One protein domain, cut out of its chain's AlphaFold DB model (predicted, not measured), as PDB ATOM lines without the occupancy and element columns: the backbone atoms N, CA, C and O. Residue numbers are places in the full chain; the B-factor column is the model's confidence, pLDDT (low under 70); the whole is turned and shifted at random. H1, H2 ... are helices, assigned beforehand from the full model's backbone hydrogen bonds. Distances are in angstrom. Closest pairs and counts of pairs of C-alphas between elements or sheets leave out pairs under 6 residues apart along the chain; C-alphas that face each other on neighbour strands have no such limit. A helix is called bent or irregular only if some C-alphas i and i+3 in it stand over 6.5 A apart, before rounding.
ATOM      1  N   PRO A  58     273.537 216.724 194.137       77.88
ATOM      2  CA  PRO A  58     272.836 217.172 195.334       77.88
ATOM      3  C   PRO A  58     273.855 217.455 196.436       77.88
ATOM      4  O   PRO A  58     274.809 216.693 196.593       77.88
ATOM      5  N   TYR A  59     273.682 218.545 197.186       76.81
ATOM      6  CA  TYR A  59     274.684 218.981 198.164       76.81
ATOM      7  C   TYR A  59     275.134 217.836 199.080       76.81
ATOM      8  O   TYR A  59     276.326 217.657 199.288       76.81
ATOM      9  N   GLU A  60     274.194 217.013 199.543       79.75
ATOM     10  CA  GLU A  60     274.424 215.862 200.426       79.75
ATOM     11  C   GLU A  60     275.321 214.766 199.823       79.75
ATOM     12  O   GLU A  60     275.965 214.033 200.564       79.75
ATOM     13  N   GLU A  61     275.404 214.676 198.494       77.19
ATOM     14  CA  GLU A  61     276.257 213.725 197.768       77.19
ATOM     15  C   GLU A  61     277.627 214.318 197.406       77.19
ATOM     16  O   GLU A  61     278.530 213.607 196.958       77.19
ATOM     17  N   THR A  62     277.818 215.625 197.604       80.69
ATOM     18  CA  THR A  62     279.140 216.242 197.453       80.69
ATOM     19  C   THR A  62     280.068 215.778 198.575       80.69
ATOM     20  O   THR A  62     279.621 215.493 199.683       80.69
ATOM     21  N   GLN A  63     281.383 215.774 198.326       79.44
ATOM     22  CA  GLN A  63     282.382 215.398 199.340       79.44
ATOM     23  C   GLN A  63     282.257 216.215 200.639       79.44
ATOM     24  O   GLN A  63     282.507 215.700 201.722       79.44
ATOM     25  N   ILE A  64     281.869 217.492 200.535       83.06
ATOM     26  CA  ILE A  64     281.689 218.387 201.686       83.06
ATOM     27  C   ILE A  64     280.331 218.147 202.355       83.06
ATOM     28  O   ILE A  64     280.236 218.132 203.582       83.06
ATOM     29  N   GLY A  65     279.268 217.977 201.566       83.88
ATOM     30  CA  GLY A  65     277.927 217.818 202.112       83.88
ATOM     31  C   GLY A  65     277.696 216.461 202.764       83.88
ATOM     32  O   GLY A  65     277.046 216.433 203.806       83.88
ATOM     33  N   SER A  66     278.289 215.376 202.259       85.00
ATOM     34  CA  SER A  66     278.237 214.067 202.926       85.00
ATOM     35  C   SER A  66     278.891 214.128 204.308       85.00
ATOM     36  O   SER A  66     278.294 213.716 205.301       85.00
ATOM     37  N   LEU A  67     280.051 214.787 204.407       87.44
ATOM     38  CA  LEU A  67     280.751 215.005 205.671       87.44
ATOM     39  C   LEU A  67     279.912 215.812 206.674       87.44
ATOM     40  O   LEU A  67     279.882 215.508 207.865       87.44
ATOM     41  N   LEU A  68     279.217 216.851 206.201       87.31
ATOM     42  CA  LEU A  68     278.363 217.693 207.043       87.31
ATOM     43  C   LEU A  68     277.076 216.990 207.473       87.31
ATOM     44  O   LEU A  68     276.599 217.231 208.584       87.31
ATOM     45  N   VAL A  69     276.513 216.132 206.624       89.81
ATOM     46  CA  VAL A  69     275.372 215.282 206.977       89.81
ATOM     47  C   VAL A  69     275.770 214.310 208.089       89.81
ATOM     48  O   VAL A  69     275.067 214.238 209.098       89.81
ATOM     49  N   ASP A  70     276.915 213.642 207.965       88.69
ATOM     50  CA  ASP A  70     277.406 212.698 208.977       88.69
ATOM     51  C   ASP A  70     277.773 213.405 210.287       88.69
ATOM     52  O   ASP A  70     277.437 212.933 211.376       88.69
ATOM     53  N   LEU A  71     278.362 214.605 210.199       89.44
ATOM     54  CA  LEU A  71     278.638 215.444 211.362       89.44
ATOM     55  C   LEU A  71     277.349 215.845 212.093       89.44
ATOM     56  O   LEU A  71     277.291 215.770 213.319       89.44
ATOM     57  N   ARG A  72     276.297 216.237 211.358       89.12
ATOM     58  CA  ARG A  72     274.983 216.577 211.938       89.12
ATOM     59  C   ARG A  72     274.290 215.374 212.571       89.12
ATOM     60  O   ARG A  72     273.568 215.550 213.549       89.12
ATOM     61  N   LYS A  73     274.504 214.171 212.034       91.12
ATOM     62  CA  LYS A  73     273.996 212.910 212.599       91.12
ATOM     63  C   LYS A  73     274.814 212.417 213.800       91.12
ATOM     64  O   LYS A  73     274.358 211.524 214.507       91.12
ATOM     65  N   GLY A  74     275.985 213.003 214.057       89.69
ATOM     66  CA  GLY A  74     276.885 212.593 215.138       89.69
ATOM     67  C   GLY A  74     277.705 211.340 214.818       89.69
ATOM     68  O   GLY A  74     278.259 210.721 215.726       89.69
ATOM     69  N   GLU A  75     277.814 210.958 213.545       91.00
ATOM     70  CA  GLU A  75     278.555 209.773 213.107       91.00
ATOM     71  C   GLU A  75     280.055 210.065 212.967       91.00
ATOM     72  O   GLU A  75     280.615 210.164 211.876       91.00
ATOM     73  N   VAL A  76     280.739 210.203 214.104       90.81
ATOM     74  CA  VAL A  76     282.152 210.621 214.157       90.81
ATOM     75  C   VAL A  76     283.082 209.678 213.379       90.81
ATOM     76  O   VAL A  76     284.026 210.140 212.742       90.81
ATOM     77  N   LEU A  77     282.818 208.367 213.389       91.62
ATOM     78  CA  LEU A  77     283.632 207.395 212.651       91.62
ATOM     79  C   LEU A  77     283.499 207.576 211.129       91.62
ATOM     80  O   LEU A  77     284.513 207.558 210.433       91.62
ATOM     81  N   SER A  78     282.276 207.801 210.636       88.25
ATOM     82  CA  SER A  78     281.986 208.071 209.221       88.25
ATOM     83  C   SER A  78     282.677 209.357 208.762       88.25
ATOM     84  O   SER A  78     283.347 209.366 207.730       88.25
ATOM     85  N   VAL A  79     282.639 210.409 209.588       90.88
ATOM     86  CA  VAL A  79     283.344 211.676 209.325       90.88
ATOM     87  C   VAL A  79     284.862 211.476 209.258       90.88
ATOM     88  O   VAL A  79     285.498 211.926 208.304       90.88
ATOM     89  N   LEU A  80     285.466 210.790 210.234       93.12
ATOM     90  CA  LEU A  80     286.914 210.540 210.243       93.12
ATOM     91  C   LEU A  80     287.357 209.720 209.027       93.12
ATOM     92  O   LEU A  80     288.380 210.026 208.410       93.12
ATOM     93  N   TRP A  81     286.569 208.712 208.658       90.56
ATOM     94  CA  TRP A  81     286.805 207.913 207.463       90.56
ATOM     95  C   TRP A  81     286.678 208.740 206.180       90.56
ATOM     96  O   TRP A  81     287.532 208.645 205.298       90.56
ATOM     97  N   GLY A  82     285.666 209.605 206.090       89.12
ATOM     98  CA  GLY A  82     285.481 210.525 204.969       89.12
ATOM     99  C   GLY A  82     286.677 211.459 204.781       89.12
ATOM    100  O   GLY A  82     287.218 211.551 203.679       89.12
ATOM    101  N   VAL A  83     287.159 212.084 205.863       91.06
ATOM    102  CA  VAL A  83     288.355 212.947 205.827       91.06
ATOM    103  C   VAL A  83     289.591 212.166 205.378       91.06
ATOM    104  O   VAL A  83     290.344 212.644 204.527       91.06
ATOM    105  N   PHE A  84     289.798 210.958 205.904       92.56
ATOM    106  CA  PHE A  84     290.907 210.094 205.500       92.56
ATOM    107  C   PHE A  84     290.861 209.764 204.001       92.56
ATOM    108  O   PHE A  84     291.855 209.937 203.294       92.56
ATOM    109  N   CYS A  85     289.699 209.351 203.492       89.94
ATOM    110  CA  CYS A  85     289.520 209.020 202.082       89.94
ATOM    111  C   CYS A  85     289.759 210.235 201.175       89.94
ATOM    112  O   CYS A  85     290.463 210.113 200.177       89.94
ATOM    113  N   ILE A  86     289.243 211.416 201.522       88.50
ATOM    114  CA  ILE A  86     289.426 212.634 200.710       88.50
ATOM    115  C   ILE A  86     290.896 213.075 200.694       88.50
ATOM    116  O   ILE A  86     291.432 213.440 199.644       88.50
ATOM    117  N   THR A  87     291.569 213.038 201.843       89.19
ATOM    118  CA  THR A  87     292.952 213.519 201.965       89.19
ATOM    119  C   THR A  87     293.963 212.551 201.355       89.19
ATOM    120  O   THR A  87     294.817 212.966 200.578       89.19
ATOM    121  N   LEU A  88     293.865 211.252 201.647       90.38
ATOM    122  CA  LEU A  88     294.861 210.288 201.182       90.38
ATOM    123  C   LEU A  88     294.529 209.681 199.820       90.38
ATOM    124  O   LEU A  88     295.405 209.614 198.963       90.38
ATOM    125  N   LEU A  89     293.286 209.235 199.609       87.06
ATOM    126  CA  LEU A  89     292.886 208.553 198.367       87.06
ATOM    127  C   LEU A  89     292.401 209.529 197.290       87.06
ATOM    128  O   LEU A  89     292.582 209.268 196.106       87.06
ATOM    129  N   GLY A  90     291.772 210.632 197.693       84.00
ATOM    130  CA  GLY A  90     291.297 211.668 196.787       84.00
ATOM    131  C   GLY A  90     292.440 212.560 196.326       84.00
ATOM    132  O   GLY A  90     292.926 212.421 195.215       84.00
ATOM    133  N   THR A  91     292.869 213.478 197.184       82.81
ATOM    134  CA  THR A  91     293.825 214.537 196.825       82.81
ATOM    135  C   THR A  91     295.246 214.009 196.625       82.81
ATOM    136  O   THR A  91     295.756 214.079 195.511       82.81
ATOM    137  N   TYR A  92     295.862 213.412 197.650       89.19
ATOM    138  CA  TYR A  92     297.260 212.973 197.568       89.19
ATOM    139  C   TYR A  92     297.496 211.886 196.506       89.19
ATOM    140  O   TYR A  92     298.414 211.991 195.691       89.19
ATOM    141  N   LEU A  93     296.673 210.832 196.494       87.94
ATOM    142  CA  LEU A  93     296.832 209.745 195.528       87.94
ATOM    143  C   LEU A  93     296.519 210.198 194.096       87.94
ATOM    144  O   LEU A  93     297.243 209.793 193.189       87.94
ATOM    145  N   ALA A  94     295.498 211.035 193.868       84.69
ATOM    146  CA  ALA A  94     295.236 211.550 192.523       84.69
ATOM    147  C   ALA A  94     296.380 212.435 192.029       84.69
ATOM    148  O   ALA A  94     296.815 212.252 190.896       84.69
ATOM    149  N   GLU A  95     296.913 213.316 192.880       84.00
ATOM    150  CA  GLU A  95     298.069 214.151 192.547       84.00
ATOM    151  C   GLU A  95     299.275 213.280 192.173       84.00
ATOM    152  O   GLU A  95     299.877 213.479 191.124       84.00
ATOM    153  N   LYS A  96     299.574 212.225 192.943       86.69
ATOM    154  CA  LYS A  96     300.688 211.321 192.609       86.69
ATOM    155  C   LYS A  96     300.447 210.480 191.363       86.69
ATOM    156  O   LYS A  96     301.385 210.234 190.613       86.69
ATOM    157  N   LEU A  97     299.214 210.051 191.112       84.25
ATOM    158  CA  LEU A  97     298.868 209.363 189.868       84.25
ATOM    159  C   LEU A  97     298.985 210.297 188.660       84.25
ATOM    160  O   LEU A  97     299.423 209.857 187.597       84.25
ATOM    161  N   GLN A  98     298.623 211.571 188.816       76.81
ATOM    162  CA  GLN A  98     298.838 212.596 187.800       76.81
ATOM    163  C   GLN A  98     300.331 212.856 187.595       76.81
ATOM    164  O   GLN A  98     300.784 212.821 186.456       76.81
ATOM    165  N   ASP A  99     301.119 212.993 188.658       79.75
ATOM    166  CA  ASP A  99     302.575 213.125 188.560       79.75
ATOM    167  C   ASP A  99     303.199 211.934 187.821       79.75
ATOM    168  O   ASP A  99     303.969 212.073 186.879       79.75
ATOM    169  N   TRP A 100     302.832 210.713 188.194       76.50
ATOM    170  CA  TRP A 100     303.453 209.527 187.609       76.50
ATOM    171  C   TRP A 100     303.017 209.233 186.178       76.50
ATOM    172  O   TRP A 100     303.762 208.583 185.447       76.50
ATOM    173  N   LYS A 101     301.818 209.665 185.772       67.25
ATOM    174  CA  LYS A 101     301.248 209.322 184.462       67.25
ATOM    175  C   LYS A 101     301.203 210.491 183.474       67.25
ATOM    176  O   LYS A 101     301.143 210.242 182.275       67.25
ATOM    177  N   LEU A 102     301.171 211.735 183.953       60.69
ATOM    178  CA  LEU A 102     300.851 212.926 183.155       60.69
ATOM    179  C   LEU A 102     301.866 214.073 183.288       60.69
ATOM    180  O   LEU A 102     301.893 214.907 182.387       60.69
ATOM    181  N   SER A 103     302.669 214.178 184.359       56.59
ATOM    182  CA  SER A 103     303.388 215.442 184.624       56.59
ATOM    183  C   SER A 103     304.574 215.714 183.712       56.59
ATOM    184  O   SER A 103     304.933 216.876 183.534       56.59
ATOM    185  N   HIS A 104     305.170 214.693 183.102       58.75
ATOM    186  CA  HIS A 104     306.153 214.909 182.049       58.75
ATOM    187  C   HIS A 104     305.525 214.510 180.719       58.75
ATOM    188  O   HIS A 104     305.504 213.315 180.405       58.75
ATOM    189  N   PRO A 105     304.977 215.472 179.944       61.53
ATOM    190  CA  PRO A 105     304.688 215.204 178.546       61.53
ATOM    191  C   PRO A 105     305.959 214.606 177.929       61.53
ATOM    192  O   PRO A 105     307.048 215.136 178.173       61.53
ATOM    193  N   PRO A 106     305.851 213.471 177.218       67.38
ATOM    194  CA  PRO A 106     307.018 212.851 176.620       67.38
ATOM    195  C   PRO A 106     307.706 213.884 175.733       67.38
ATOM    196  O   PRO A 106     307.037 214.639 175.022       67.38
ATOM    197  N   GLU A 107     309.036 213.926 175.774       70.62
ATOM    198  CA  GLU A 107     309.764 214.658 174.747       70.62
ATOM    199  C   GLU A 107     309.331 214.089 173.390       70.62
ATOM    200  O   GLU A 107     309.204 212.872 173.228       70.62
ATOM    201  N   LEU A 108     309.036 214.969 172.432       73.06
ATOM    202  CA  LEU A 108     308.602 214.598 171.086       73.06
ATOM    203  C   LEU A 108     309.774 214.800 170.108       73.06
ATOM    204  O   LEU A 108     309.748 215.749 169.326       73.06
ATOM    205  N   PRO A 109     310.828 213.956 170.135       81.38
ATOM    206  CA  PRO A 109     312.059 214.179 169.374       81.38
ATOM    207  C   PRO A 109     311.919 213.887 167.874       81.38
ATOM    208  O   PRO A 109     312.906 213.950 167.143       81.38
ATOM    209  N   HIS A 110     310.724 213.522 167.402       81.44
ATOM    210  CA  HIS A 110     310.513 213.179 166.003       81.44
ATOM    211  C   HIS A 110     310.795 214.397 165.103       81.44
ATOM    212  O   HIS A 110     310.232 215.467 165.359       81.44
ATOM    213  N   PRO A 111     311.613 214.258 164.041       86.50
ATOM    214  CA  PRO A 111     312.019 215.379 163.190       86.50
ATOM    215  C   PRO A 111     310.822 216.145 162.612       86.50
ATOM    216  O   PRO A 111     310.802 217.372 162.684       86.50
ATOM    217  N   ASP A 112     309.785 215.440 162.154       80.44
ATOM    218  CA  ASP A 112     308.574 216.073 161.613       80.44
ATOM    219  C   ASP A 112     307.813 216.883 162.674       80.44
ATOM    220  O   ASP A 112     307.300 217.960 162.378       80.44
ATOM    221  N   ILE A 113     307.767 216.416 163.932       79.25
ATOM    222  CA  ILE A 113     307.103 217.158 165.014       79.25
ATOM    223  C   ILE A 113     307.871 218.447 165.284       79.25
ATOM    224  O   ILE A 113     307.256 219.503 165.406       79.25
ATOM    225  N   ILE A 114     309.204 218.384 165.336       85.81
ATOM    226  CA  ILE A 114     310.069 219.558 165.520       85.81
ATOM    227  C   ILE A 114     309.892 220.549 164.365       85.81
ATOM    228  O   ILE A 114     309.864 221.758 164.583       85.81
ATOM    229  N   GLU A 115     309.767 220.061 163.132       87.38
ATOM    230  CA  GLU A 115     309.545 220.909 161.966       87.38
ATOM    231  C   GLU A 115     308.186 221.619 162.018       87.38
ATOM    232  O   GLU A 115     308.135 222.835 161.834       87.38
ATOM    233  N   TRP A 116     307.114 220.891 162.337       80.06
ATOM    234  CA  TRP A 116     305.748 221.421 162.411       80.06
ATOM    235  C   TRP A 116     305.495 222.297 163.643       80.06
ATOM    236  O   TRP A 116     304.577 223.112 163.639       80.06
ATOM    237  N   SER A 117     306.294 222.141 164.701       82.50
ATOM    238  CA  SER A 117     306.196 222.946 165.927       82.50
ATOM    239  C   SER A 117     307.018 224.236 165.885       82.50
ATOM    240  O   SER A 117     306.984 225.012 166.844       82.50
ATOM    241  N   LYS A 118     307.721 224.522 164.778       83.94
ATOM    242  CA  LYS A 118     308.352 225.831 164.578       83.94
ATOM    243  C   LYS A 118     307.278 226.926 164.578       83.94
ATOM    244  O   LYS A 118     306.257 226.777 163.906       83.94
ATOM    245  N   PRO A 119     307.497 228.042 165.296       77.56
ATOM    246  CA  PRO A 119     306.573 229.161 165.247       77.56
ATOM    247  C   PRO A 119     306.485 229.689 163.815       77.56
ATOM    248  O   PRO A 119     307.495 229.778 163.110       77.56
TER     249      PRO A 119
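This is residues 58 to 119 of the 153 residues of an uncharacterized protein of Pseudomonas sp. HMWF005 (UniProt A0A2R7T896). One long helix, H2, makes most of the length; the shorter helix H1 folds back beside its first part as a lopsided helical hairpin, and beyond the other end of H2 a thin link leads to the small helix H3, away from the other two. The end of H2, residues 96 to 102, and the stretch from residue 104 to 119, which holds H3, stick out from the hairpin as a long arm. The printed part has 62 residues with three named helices, in the order H1, H2, H3, and no named strand; its class is all helix. It is extended, with a radius of gyration of the C-alphas of 20.9 A, and its C-alphas span 63 by 22 by 12 A.

Start from H2, residues 76 to 102, and look at its residues 76 to 86, which alone touch H1, residues 63 to 73. The closest C-alphas of the two helices are those of Leu 67 and Val 79, 5.6 A apart. Their lines stand at a shallow tilt of 11 degrees, and the two run opposite ways. H1 and H2 form a helical hairpin, joined by a tight link of 2 residues. After H2 in the chain, look for H3, residues 111 to 116, which is apart from H2 and also apart from H1. In the backbone, every O i to N i+4 pair of H3 is within hydrogen-bond range, against 6 of 7 in H1 and 20 of 23 in H2.

Find C-alpha 76 at (282.152, 210.621, 214.157); from there H2 runs 36.3 A to C-alpha 102 at (300.851, 212.926, 183.155). H2 is neither bent nor irregular, but only just: C-alphas 89 and 92 are 6.3 A apart. Go back to C-alpha 63 at (282.382, 215.398, 199.340), where H1 begins; it ends at residue 73, 15.9 A from its first C-alpha to its last. H3 begins at Pro 111 and ends at C-alpha 116, at (305.748, 221.421, 162.411), a length of 8.7 A.

The two C-alphas farthest apart are those of Gly 74 and Glu 115, at 63.0 A, and the outline is only just a rod. Without the stretches that stand free, the body has 39 residues and spans 40 by 23 by 7 A. The printed part has no cut, and no link is long; the 8 residues from H2 to H3 make a short link. Read the B-factor column for the confidence: the mean pLDDT of the printed part is 82.7, and residues 101 to 106 are under 70, of which 101 and 102 belong to H2.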